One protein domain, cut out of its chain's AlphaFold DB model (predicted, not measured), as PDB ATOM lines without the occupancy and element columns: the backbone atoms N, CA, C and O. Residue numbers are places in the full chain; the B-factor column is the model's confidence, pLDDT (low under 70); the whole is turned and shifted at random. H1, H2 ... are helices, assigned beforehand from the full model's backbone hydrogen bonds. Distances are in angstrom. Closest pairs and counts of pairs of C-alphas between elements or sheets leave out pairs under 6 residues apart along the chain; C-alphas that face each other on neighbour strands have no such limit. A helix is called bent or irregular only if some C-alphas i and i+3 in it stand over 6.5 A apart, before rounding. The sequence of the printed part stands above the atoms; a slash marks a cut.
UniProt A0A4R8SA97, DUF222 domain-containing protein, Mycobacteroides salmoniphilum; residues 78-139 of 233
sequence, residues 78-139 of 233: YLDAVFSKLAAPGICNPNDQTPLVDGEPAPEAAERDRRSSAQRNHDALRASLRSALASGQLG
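AT A GLANCE: This is residues 78 to 139 of the 233 residues of the protein "DUF222 domain-containing protein" of Mycobacteroides salmoniphilum (UniProt A0A4R8SA97). One long helix, H3, is crossed at nearly a right angle by the short helix H1, while a long loop, residues 87 to 106, winds through the space between this pair and a tiny helix, H2, at one end of the long axis. At the other end, residues 132 to 139, the last three residues of H3 and the tail after it, stick out from the body. The printed part has 62 residues with three named helices, in the order H1, H2, H3, and no named strand; the class is all helix, with 32 residues in the helices. The whole is compact, with a radius of gyration of the C-alphas of 11.7 A, and its outline is elongated, spanning 39 by 23 by 17 A.

IN THESE COORDINATES: H3, the longest helix, holds residues 117 to 134 and measures 25.3 A from its first to its last C-alpha, from Ser 117 at (123.818, 89.710, 108.242) to Ala 134 at (137.937, 96.601, 128.096). H1 holds residues 78 to 86, 12.1 A from first to last C-alpha, and begins with C-alpha 78 at (134.747, 80.837, 118.355). H2 is five residues, 107 to 111, with C-alpha 107 at (110.976, 91.936, 120.029).

HOW THE PARTS SIT: H3 touches H1, with 10 pairs of C-alphas within 8 A. The closest C-alphas of the two are those of Leu 86 and Ala 124, 4.8 A apart. Their lines stand about perpendicular, at 78 degrees, and their centres are 9.7 A apart. H3 touches H1 with its residues 120 to 128 alone. H2 touches no helix: it is apart from H1 and also from H3. Every O i to N i+4 pair is within hydrogen-bond range in H2 and H3; in H1 it is 4 of 5. No helix is bent or irregular.

THE WHOLE: The two C-alphas farthest apart are those of Glu 111, in H2, and Gly 139, 39.5 A from each other. Residues 132 to 139, of which 132 to 134 belong to H3, stand free; without them the body has 54 residues and spans 28 by 19 by 17 A, with a radius of gyration of 10.0 A. The link from H1 to H2 is long, with 20 residues, and its C-alphas lie 3 to 14 A from the mean of all C-alphas. The link from H2 to H3, 5 residues, is tight. The printed part runs from residue 78 to 139 and has no cut. The mean pLDDT of the printed part is 90.1, and no printed residue of this predicted model is under 70.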
ATOM      1  N   TYR A  78     134.824  79.662 117.477       95.44
ATOM      2  CA  TYR A  78     134.747  80.837 118.355       95.44
ATOM      3  C   TYR A  78     133.960  81.980 117.714       95.44
ATOM      4  O   TYR A  78     133.120  82.600 118.369       95.44
ATOM      5  N   LEU A  79     134.195  82.243 116.426       95.19
ATOM      6  CA  LEU A  79     133.479  83.289 115.705       95.19
ATOM      7  C   LEU A  79     131.981  82.982 115.592       95.19
ATOM      8  O   LEU A  79     131.169  83.883 115.784       95.19
ATOM      9  N   ASP A  80     131.614  81.725 115.330       92.69
ATOM     10  CA  ASP A  80     130.220  81.280 115.264       92.69
ATOM     11  C   ASP A  80     129.508  81.463 116.608       92.69
ATOM     12  O   ASP A  80     128.417  82.034 116.649       92.69
ATOM     13  N   ALA A  81     130.143  81.068 117.716       92.25
ATOM     14  CA  ALA A  81     129.591  81.270 119.055       92.25
ATOM     15  C   ALA A  81     129.371  82.764 119.352       92.25
ATOM     16  O   ALA A  81     128.278  83.170 119.748       92.25
ATOM     17  N   VAL A  82     130.375  83.602 119.085       94.56
ATOM     18  CA  VAL A  82     130.288  85.052 119.295       94.56
ATOM     19  C   VAL A  82     129.210  85.689 118.415       94.56
ATOM     20  O   VAL A  82     128.392  86.462 118.912       94.56
ATOM     21  N   PHE A  83     129.167  85.370 117.118       94.88
ATOM     22  CA  PHE A  83     128.198  85.954 116.187       94.88
ATOM     23  C   PHE A  83     126.776  85.464 116.440       94.88
ATOM     24  O   PHE A  83     125.848  86.256 116.303       94.88
ATOM     25  N   SER A  84     126.589  84.220 116.888       92.19
ATOM     26  CA  SER A  84     125.261  83.726 117.270       92.19
ATOM     27  C   SER A  84     124.603  84.602 118.342       92.19
ATOM     28  O   SER A  84     123.398  84.835 118.285       92.19
ATOM     29  N   LYS A  85     125.403  85.158 119.266       93.12
ATOM     30  CA  LYS A  85     124.925  86.066 120.311       93.12
ATOM     31  C   LYS A  85     124.930  87.529 119.869       93.12
ATOM     32  O   LYS A  85     123.914  88.208 119.976       93.12
ATOM     33  N   LEU A  86     126.068  88.032 119.392       95.31
ATOM     34  CA  LEU A  86     126.278  89.469 119.182       95.31
ATOM     35  C   LEU A  86     125.801  89.982 117.817       95.31
ATOM     36  O   LEU A  86     125.617  91.188 117.660       95.31
ATOM     37  N   ALA A  87     125.599  89.099 116.835       94.75
ATOM     38  CA  ALA A  87     125.066  89.456 115.517       94.75
ATOM     39  C   ALA A  87     123.565  89.135 115.375       94.75
ATOM     40  O   ALA A  87     123.013  89.220 114.270       94.75
ATOM     41  N   ALA A  88     122.900  88.768 116.477       93.50
ATOM     42  CA  ALA A  88     121.458  88.581 116.512       93.50
ATOM     43  C   ALA A  88     120.724  89.898 116.169       93.50
ATOM     44  O   ALA A  88     121.230  90.987 116.469       93.50
ATOM     45  N   PRO A  89     119.540  89.835 115.530       93.81
ATOM     46  CA  PRO A  89     118.745  91.028 115.244       93.81
ATOM     47  C   PRO A  89     118.489  91.861 116.510       93.81
ATOM     48  O   PRO A  89     118.101  91.322 117.540       93.81
ATOM     49  N   GLY A  90     118.714  93.173 116.438       92.00
ATOM     50  CA  GLY A  90     118.533  94.099 117.564       92.00
ATOM     51  C   GLY A  90     119.709  94.172 118.550       92.00
ATOM     52  O   GLY A  90     119.764  95.107 119.345       92.00
ATOM     53  N   ILE A  91     120.690  93.263 118.477       94.62
ATOM     54  CA  ILE A  91     121.912  93.309 119.296       94.62
ATOM     55  C   ILE A  91     123.000  94.139 118.606       94.62
ATOM     56  O   ILE A  91     123.123  94.155 117.379       94.62
ATOM     57  N   CYS A  92     123.802  94.856 119.396       92.69
ATOM     58  CA  CYS A  92     124.923  95.676 118.939       92.69
ATOM     59  C   CYS A  92     124.532  96.691 117.850       92.69
ATOM     60  O   CYS A  92     125.344  97.005 116.983       92.69
ATOM     61  N   ASN A  93     123.288  97.180 117.850       92.19
ATOM     62  CA  ASN A  93     122.791  98.082 116.817       92.19
ATOM     63  C   ASN A  93     123.350  99.503 117.001       92.19
ATOM     64  O   ASN A  93     122.967 100.182 117.952       92.19
ATOM     65  N   PRO A  94     124.224  99.996 116.102       87.25
ATOM     66  CA  PRO A  94     124.825 101.321 116.242       87.25
ATOM     67  C   PRO A  94     123.830 102.473 116.033       87.25
ATOM     68  O   PRO A  94     124.191 103.617 116.300       87.25
ATOM     69  N   ASN A  95     122.618 102.191 115.542       86.75
ATOM     70  CA  ASN A  95     121.547 103.180 115.395       86.75
ATOM     71  C   ASN A  95     120.773 103.415 116.701       86.75
ATOM     72  O   ASN A  95     119.961 104.336 116.767       86.75
ATOM     73  N   ASP A  96     121.008 102.595 117.728       84.81
ATOM     74  CA  ASP A  96     120.396 102.767 119.041       84.81
ATOM     75  C   ASP A  96     121.220 103.724 119.901       84.81
ATOM     76  O   ASP A  96     122.452 103.722 119.861       84.81
ATOM     77  N   GLN A  97     120.539 104.530 120.722       78.69
ATOM     78  CA  GLN A  97     121.201 105.456 121.648       78.69
ATOM     79  C   GLN A  97     122.096 104.712 122.650       78.69
ATOM     80  O   GLN A  97     123.145 105.210 123.052       78.69
ATOM     81  N   THR A  98     121.690 103.508 123.051       81.12
ATOM     82  CA  THR A  98     122.483 102.608 123.889       81.12
ATOM     83  C   THR A  98     122.421 101.213 123.278       81.12
ATOM     84  O   THR A  98     121.475 100.474 123.548       81.12
ATOM     85  N   PRO A  99     123.390 100.854 122.415       84.88
ATOM     86  CA  PRO A  99     123.406  99.550 121.770       84.88
ATOM     87  C   PRO A  99     123.455  98.434 122.812       84.88
ATOM     88  O   PRO A  99     124.377  98.384 123.630       84.88
ATOM     89  N   LEU A 100     122.477  97.529 122.767       87.38
ATOM     90  CA  LEU A 100     122.421  96.384 123.667       87.38
ATOM     91  C   LEU A 100     123.558  95.412 123.333       87.38
ATOM     92  O   LEU A 100     123.715  95.013 122.179       87.38
ATOM     93  N   VAL A 101     124.367  95.055 124.326       83.81
ATOM     94  CA  VAL A 101     125.510  94.129 124.174       83.81
ATOM     95  C   VAL A 101     125.385  92.885 125.045       83.81
ATOM     96  O   VAL A 101     126.071  91.900 124.793       83.81
ATOM     97  N   ASP A 102     124.507  92.935 126.044       82.62
ATOM     98  CA  ASP A 102     124.206  91.854 126.975       82.62
ATOM     99  C   ASP A 102     122.687  91.789 127.184       82.62
ATOM    100  O   ASP A 102     122.002  92.805 127.068       82.62
ATOM    101  N   GLY A 103     122.162  90.600 127.465       82.69
ATOM    102  CA  GLY A 103     120.728  90.329 127.542       82.69
ATOM    103  C   GLY A 103     120.082  89.974 126.200       82.69
ATOM    104  O   GLY A 103     120.760  89.702 125.204       82.69
ATOM    105  N   GLU A 104     118.753  89.907 126.207       85.25
ATOM    106  CA  GLU A 104     117.929  89.627 125.028       85.25
ATOM    107  C   GLU A 104     117.312  90.931 124.505       85.25
ATOM    108  O   GLU A 104     116.849  91.749 125.308       85.25
ATOM    109  N   PRO A 105     117.309  91.164 123.181       85.88
ATOM    110  CA  PRO A 105     116.692  92.354 122.622       85.88
ATOM    111  C   PRO A 105     115.171  92.260 122.768       85.88
ATOM    112  O   PRO A 105     114.583  91.188 122.617       85.88
ATOM    113  N   ALA A 106     114.517  93.395 123.020       86.75
ATOM    114  CA  ALA A 106     113.062  93.462 122.935       86.75
ATOM    115  C   ALA A 106     112.604  93.057 121.512       86.75
ATOM    116  O   ALA A 106     113.303  93.395 120.547       86.75
ATOM    117  N   PRO A 107     111.457  92.369 121.344       88.31
ATOM    118  CA  PRO A 107     110.976  91.936 120.029       88.31
ATOM    119  C   PRO A 107     110.931  93.073 118.999       88.31
ATOM    120  O   PRO A 107     111.380  92.918 117.865       88.31
ATOM    121  N   GLU A 108     110.516  94.266 119.422       88.25
ATOM    122  CA  GLU A 108     110.431  95.457 118.580       88.25
ATOM    123  C   GLU A 108     111.813  95.917 118.094       88.25
ATOM    124  O   GLU A 108     111.947  96.423 116.978       88.25
ATOM    125  N   ALA A 109     112.859  95.732 118.913       87.50
ATOM    126  CA  ALA A 109     114.241  96.044 118.556       87.50
ATOM    127  C   ALA A 109     114.782  95.086 117.485       87.50
ATOM    128  O   ALA A 109     115.491  95.527 116.578       87.50
ATOM    129  N   ALA A 110     114.408  93.808 117.558       88.94
ATOM    130  CA  ALA A 110     114.728  92.826 116.531       88.94
ATOM    131  C   ALA A 110     113.983  93.117 115.214       88.94
ATOM    132  O   ALA A 110     114.591  93.088 114.145       88.94
ATOM    133  N   GLU A 111     112.694  93.467 115.279       91.12
ATOM    134  CA  GLU A 111     111.856  93.737 114.103       91.12
ATOM    135  C   GLU A 111     112.265  94.988 113.318       91.12
ATOM    136  O   GLU A 111     112.163  95.021 112.085       91.12
ATOM    137  N   ARG A 112     112.734  96.033 114.010       92.25
ATOM    138  CA  ARG A 112     113.214  97.278 113.385       92.25
ATOM    139  C   ARG A 112     114.650  97.193 112.872       92.25
ATOM    140  O   ARG A 112     115.106  98.126 112.207       92.25
ATOM    141  N   ASP A 113     115.371  96.108 113.151       93.88
ATOM    142  CA  ASP A 113     116.738  95.930 112.674       93.88
ATOM    143  C   ASP A 113     116.756  95.637 111.166       93.88
ATOM    144  O   ASP A 113     116.393  94.556 110.701       93.88
ATOM    145  N   ARG A 114     117.175  96.634 110.381       94.75
ATOM    146  CA  ARG A 114     117.281  96.553 108.914       94.75
ATOM    147  C   ARG A 114     118.688  96.214 108.418       94.75
ATOM    148  O   ARG A 114     118.912  96.215 107.209       94.75
ATOM    149  N   ARG A 115     119.642  95.950 109.315       95.88
ATOM    150  CA  ARG A 115     121.016  95.615 108.927       95.88
ATOM    151  C   ARG A 115     121.067  94.249 108.249       95.88
ATOM    152  O   ARG A 115     120.392  93.305 108.660       95.88
ATOM    153  N   SER A 116     121.923  94.124 107.240       96.56
ATOM    154  CA  SER A 116     122.241  92.825 106.650       96.56
ATOM    155  C   SER A 116     123.008  91.947 107.643       96.56
ATOM    156  O   SER A 116     123.653  92.445 108.569       96.56
ATOM    157  N   SER A 117     123.017  90.630 107.421       94.69
ATOM    158  CA  SER A 117     123.818  89.710 108.242       94.69
ATOM    159  C   SER A 117     125.304  90.092 108.259       94.69
ATOM    160  O   SER A 117     125.943  90.011 109.301       94.69
ATOM    161  N   ALA A 118     125.848  90.577 107.136       95.62
ATOM    162  CA  ALA A 118     127.235  91.041 107.066       95.62
ATOM    163  C   ALA A 118     127.483  92.285 107.939       95.62
ATOM    164  O   ALA A 118     128.501  92.356 108.625       95.62
ATOM    165  N   GLN A 119     126.544  93.236 107.963       97.12
ATOM    166  CA  GLN A 119     126.622  94.416 108.832       97.12
ATOM    167  C   GLN A 119     126.523  94.032 110.314       97.12
ATOM    168  O   GLN A 119     127.327  94.498 111.115       97.12
ATOM    169  N   ARG A 120     125.609  93.122 110.681       97.00
ATOM    170  CA  ARG A 120     125.511  92.628 112.066       97.00
ATOM    171  C   ARG A 120     126.773  91.889 112.507       97.00
ATOM    172  O   ARG A 120     127.252  92.125 113.609       97.00
ATOM    173  N   ASN A 121     127.355  91.064 111.637       96.50
ATOM    174  CA  ASN A 121     128.630  90.393 111.901       96.50
ATOM    175  C   ASN A 121     129.777  91.396 112.110       96.50
ATOM    176  O   ASN A 121     130.604  91.214 113.000       96.50
ATOM    177  N   HIS A 122     129.819  92.473 111.321       96.94
ATOM    178  CA  HIS A 122     130.793  93.549 111.509       96.94
ATOM    179  C   HIS A 122     130.633  94.227 112.881       96.94
ATOM    180  O   HIS A 122     131.610  94.399 113.612       96.94
ATOM    181  N   ASP A 123     129.402  94.570 113.262       95.44
ATOM    182  CA  ASP A 123     129.120  95.206 114.552       95.44
ATOM    183  C   ASP A 123     129.408  94.268 115.739       95.44
ATOM    184  O   ASP A 123     129.960  94.702 116.752       95.44
ATOM    185  N   ALA A 124     129.130  92.971 115.587       95.56
ATOM    186  CA  ALA A 124     129.475  91.930 116.552       95.56
ATOM    187  C   ALA A 124     130.993  91.784 116.731       95.56
ATOM    188  O   ALA A 124     131.488  91.724 117.861       95.56
ATOM    189  N   LEU A 125     131.754  91.782 115.630       95.75
ATOM    190  CA  LEU A 125     133.216  91.763 115.672       95.75
ATOM    191  C   LEU A 125     133.751  93.007 116.394       95.75
ATOM    192  O   LEU A 125     134.586  92.888 117.292       95.75
ATOM    193  N   ARG A 126     133.218  94.195 116.075       93.44
ATOM    194  CA  ARG A 126     133.555  95.452 116.762       93.44
ATOM    195  C   ARG A 126     133.276  95.370 118.265       93.44
ATOM    196  O   ARG A 126     134.124  95.775 119.062       93.44
ATOM    197  N   ALA A 127     132.110  94.865 118.662       92.00
ATOM    198  CA  ALA A 127     131.738  94.719 120.068       92.00
ATOM    199  C   ALA A 127     132.666  93.743 120.809       92.00
ATOM    200  O   ALA A 127     133.089  94.039 121.927       92.00
ATOM    201  N   SER A 128     133.048  92.643 120.160       93.12
ATOM    202  CA  SER A 128     133.963  91.631 120.705       93.12
ATOM    203  C   SER A 128     135.370  92.183 120.922       93.12
ATOM    204  O   SER A 128     135.929  92.046 122.009       93.12
ATOM    205  N   LEU A 129     135.921  92.885 119.924       91.81
ATOM    206  CA  LEU A 129     137.226  93.550 120.027       91.81
ATOM    207  C   LEU A 129     137.231  94.604 121.139       91.81
ATOM    208  O   LEU A 129     138.181  94.697 121.914       91.81
ATOM    209  N   ARG A 130     136.140  95.367 121.265       87.62
ATOM    210  CA  ARG A 130     135.966  96.323 122.363       87.62
ATOM    211  C   ARG A 130     135.928  95.621 123.721       87.62
ATOM    212  O   ARG A 130     136.585  96.092 124.642       87.62
ATOM    213  N   SER A 131     135.198  94.513 123.846       87.25
ATOM    214  CA  SER A 131     135.139  93.731 125.088       87.25
ATOM    215  C   SER A 131     136.514  93.185 125.478       87.25
ATOM    216  O   SER A 131     136.883  93.240 126.647       87.25
ATOM    217  N   ALA A 132     137.299  92.718 124.503       88.06
ATOM    218  CA  ALA A 132     138.663  92.249 124.735       88.06
ATOM    219  C   ALA A 132     139.591  93.376 125.227       88.06
ATOM    220  O   ALA A 132     140.367  93.170 126.154       88.06
ATOM    221  N   LEU A 133     139.487  94.582 124.659       83.81
ATOM    222  CA  LEU A 133     140.243  95.748 125.136       83.81
ATOM    223  C   LEU A 133     139.807  96.175 126.547       83.81
ATOM    224  O   LEU A 133     140.647  96.477 127.393       83.81
ATOM    225  N   ALA A 134     138.500  96.181 126.814       81.69
ATOM    226  CA  ALA A 134     137.937  96.601 128.096       81.69
ATOM    227  C   ALA A 134     138.177  95.592 129.233       81.69
ATOM    228  O   ALA A 134     138.169  95.988 130.396       81.69
ATOM    229  N   SER A 135     138.417  94.311 128.927       83.00
ATOM    230  CA  SER A 135     138.657  93.285 129.951       83.00
ATOM    231  C   SER A 135     139.964  93.499 130.722       83.00
ATOM    232  O   SER A 135     140.125  92.964 131.817       83.00
ATOM    233  N   GLY A 136     140.919  94.243 130.150       78.00
ATOM    234  CA  GLY A 136     142.261  94.422 130.712       78.00
ATOM    235  C   GLY A 136     143.126  93.155 130.678       78.00
ATOM    236  O   GLY A 136     144.239  93.163 131.198       78.00
ATOM    237  N   GLN A 137     142.648  92.071 130.057       83.38
ATOM    238  CA  GLN A 137     143.330  90.770 130.033       83.38
ATOM    239  C   GLN A 137     144.334  90.626 128.885       83.38
ATOM    240  O   GLN A 137     145.104  89.670 128.863       83.38
ATOM    241  N   LEU A 138     144.380  91.585 127.955       83.25
ATOM    242  CA  LEU A 138     145.350  91.599 126.850       83.25
ATOM    243  C   LEU A 138     146.785  91.931 127.300       83.25
ATOM    244  O   LEU A 138     147.698  91.981 126.478       83.25
ATOM    245  N   GLY A 139     146.996  92.161 128.598       79.50
ATOM    246  CA  GLY A 139     148.301  92.469 129.166       79.50
ATOM    247  C   GLY A 139     148.798  93.853 128.757       79.50
ATOM    248  O   GLY A 139     148.024  94.809 128.652       79.50
TER     249      GLY A 139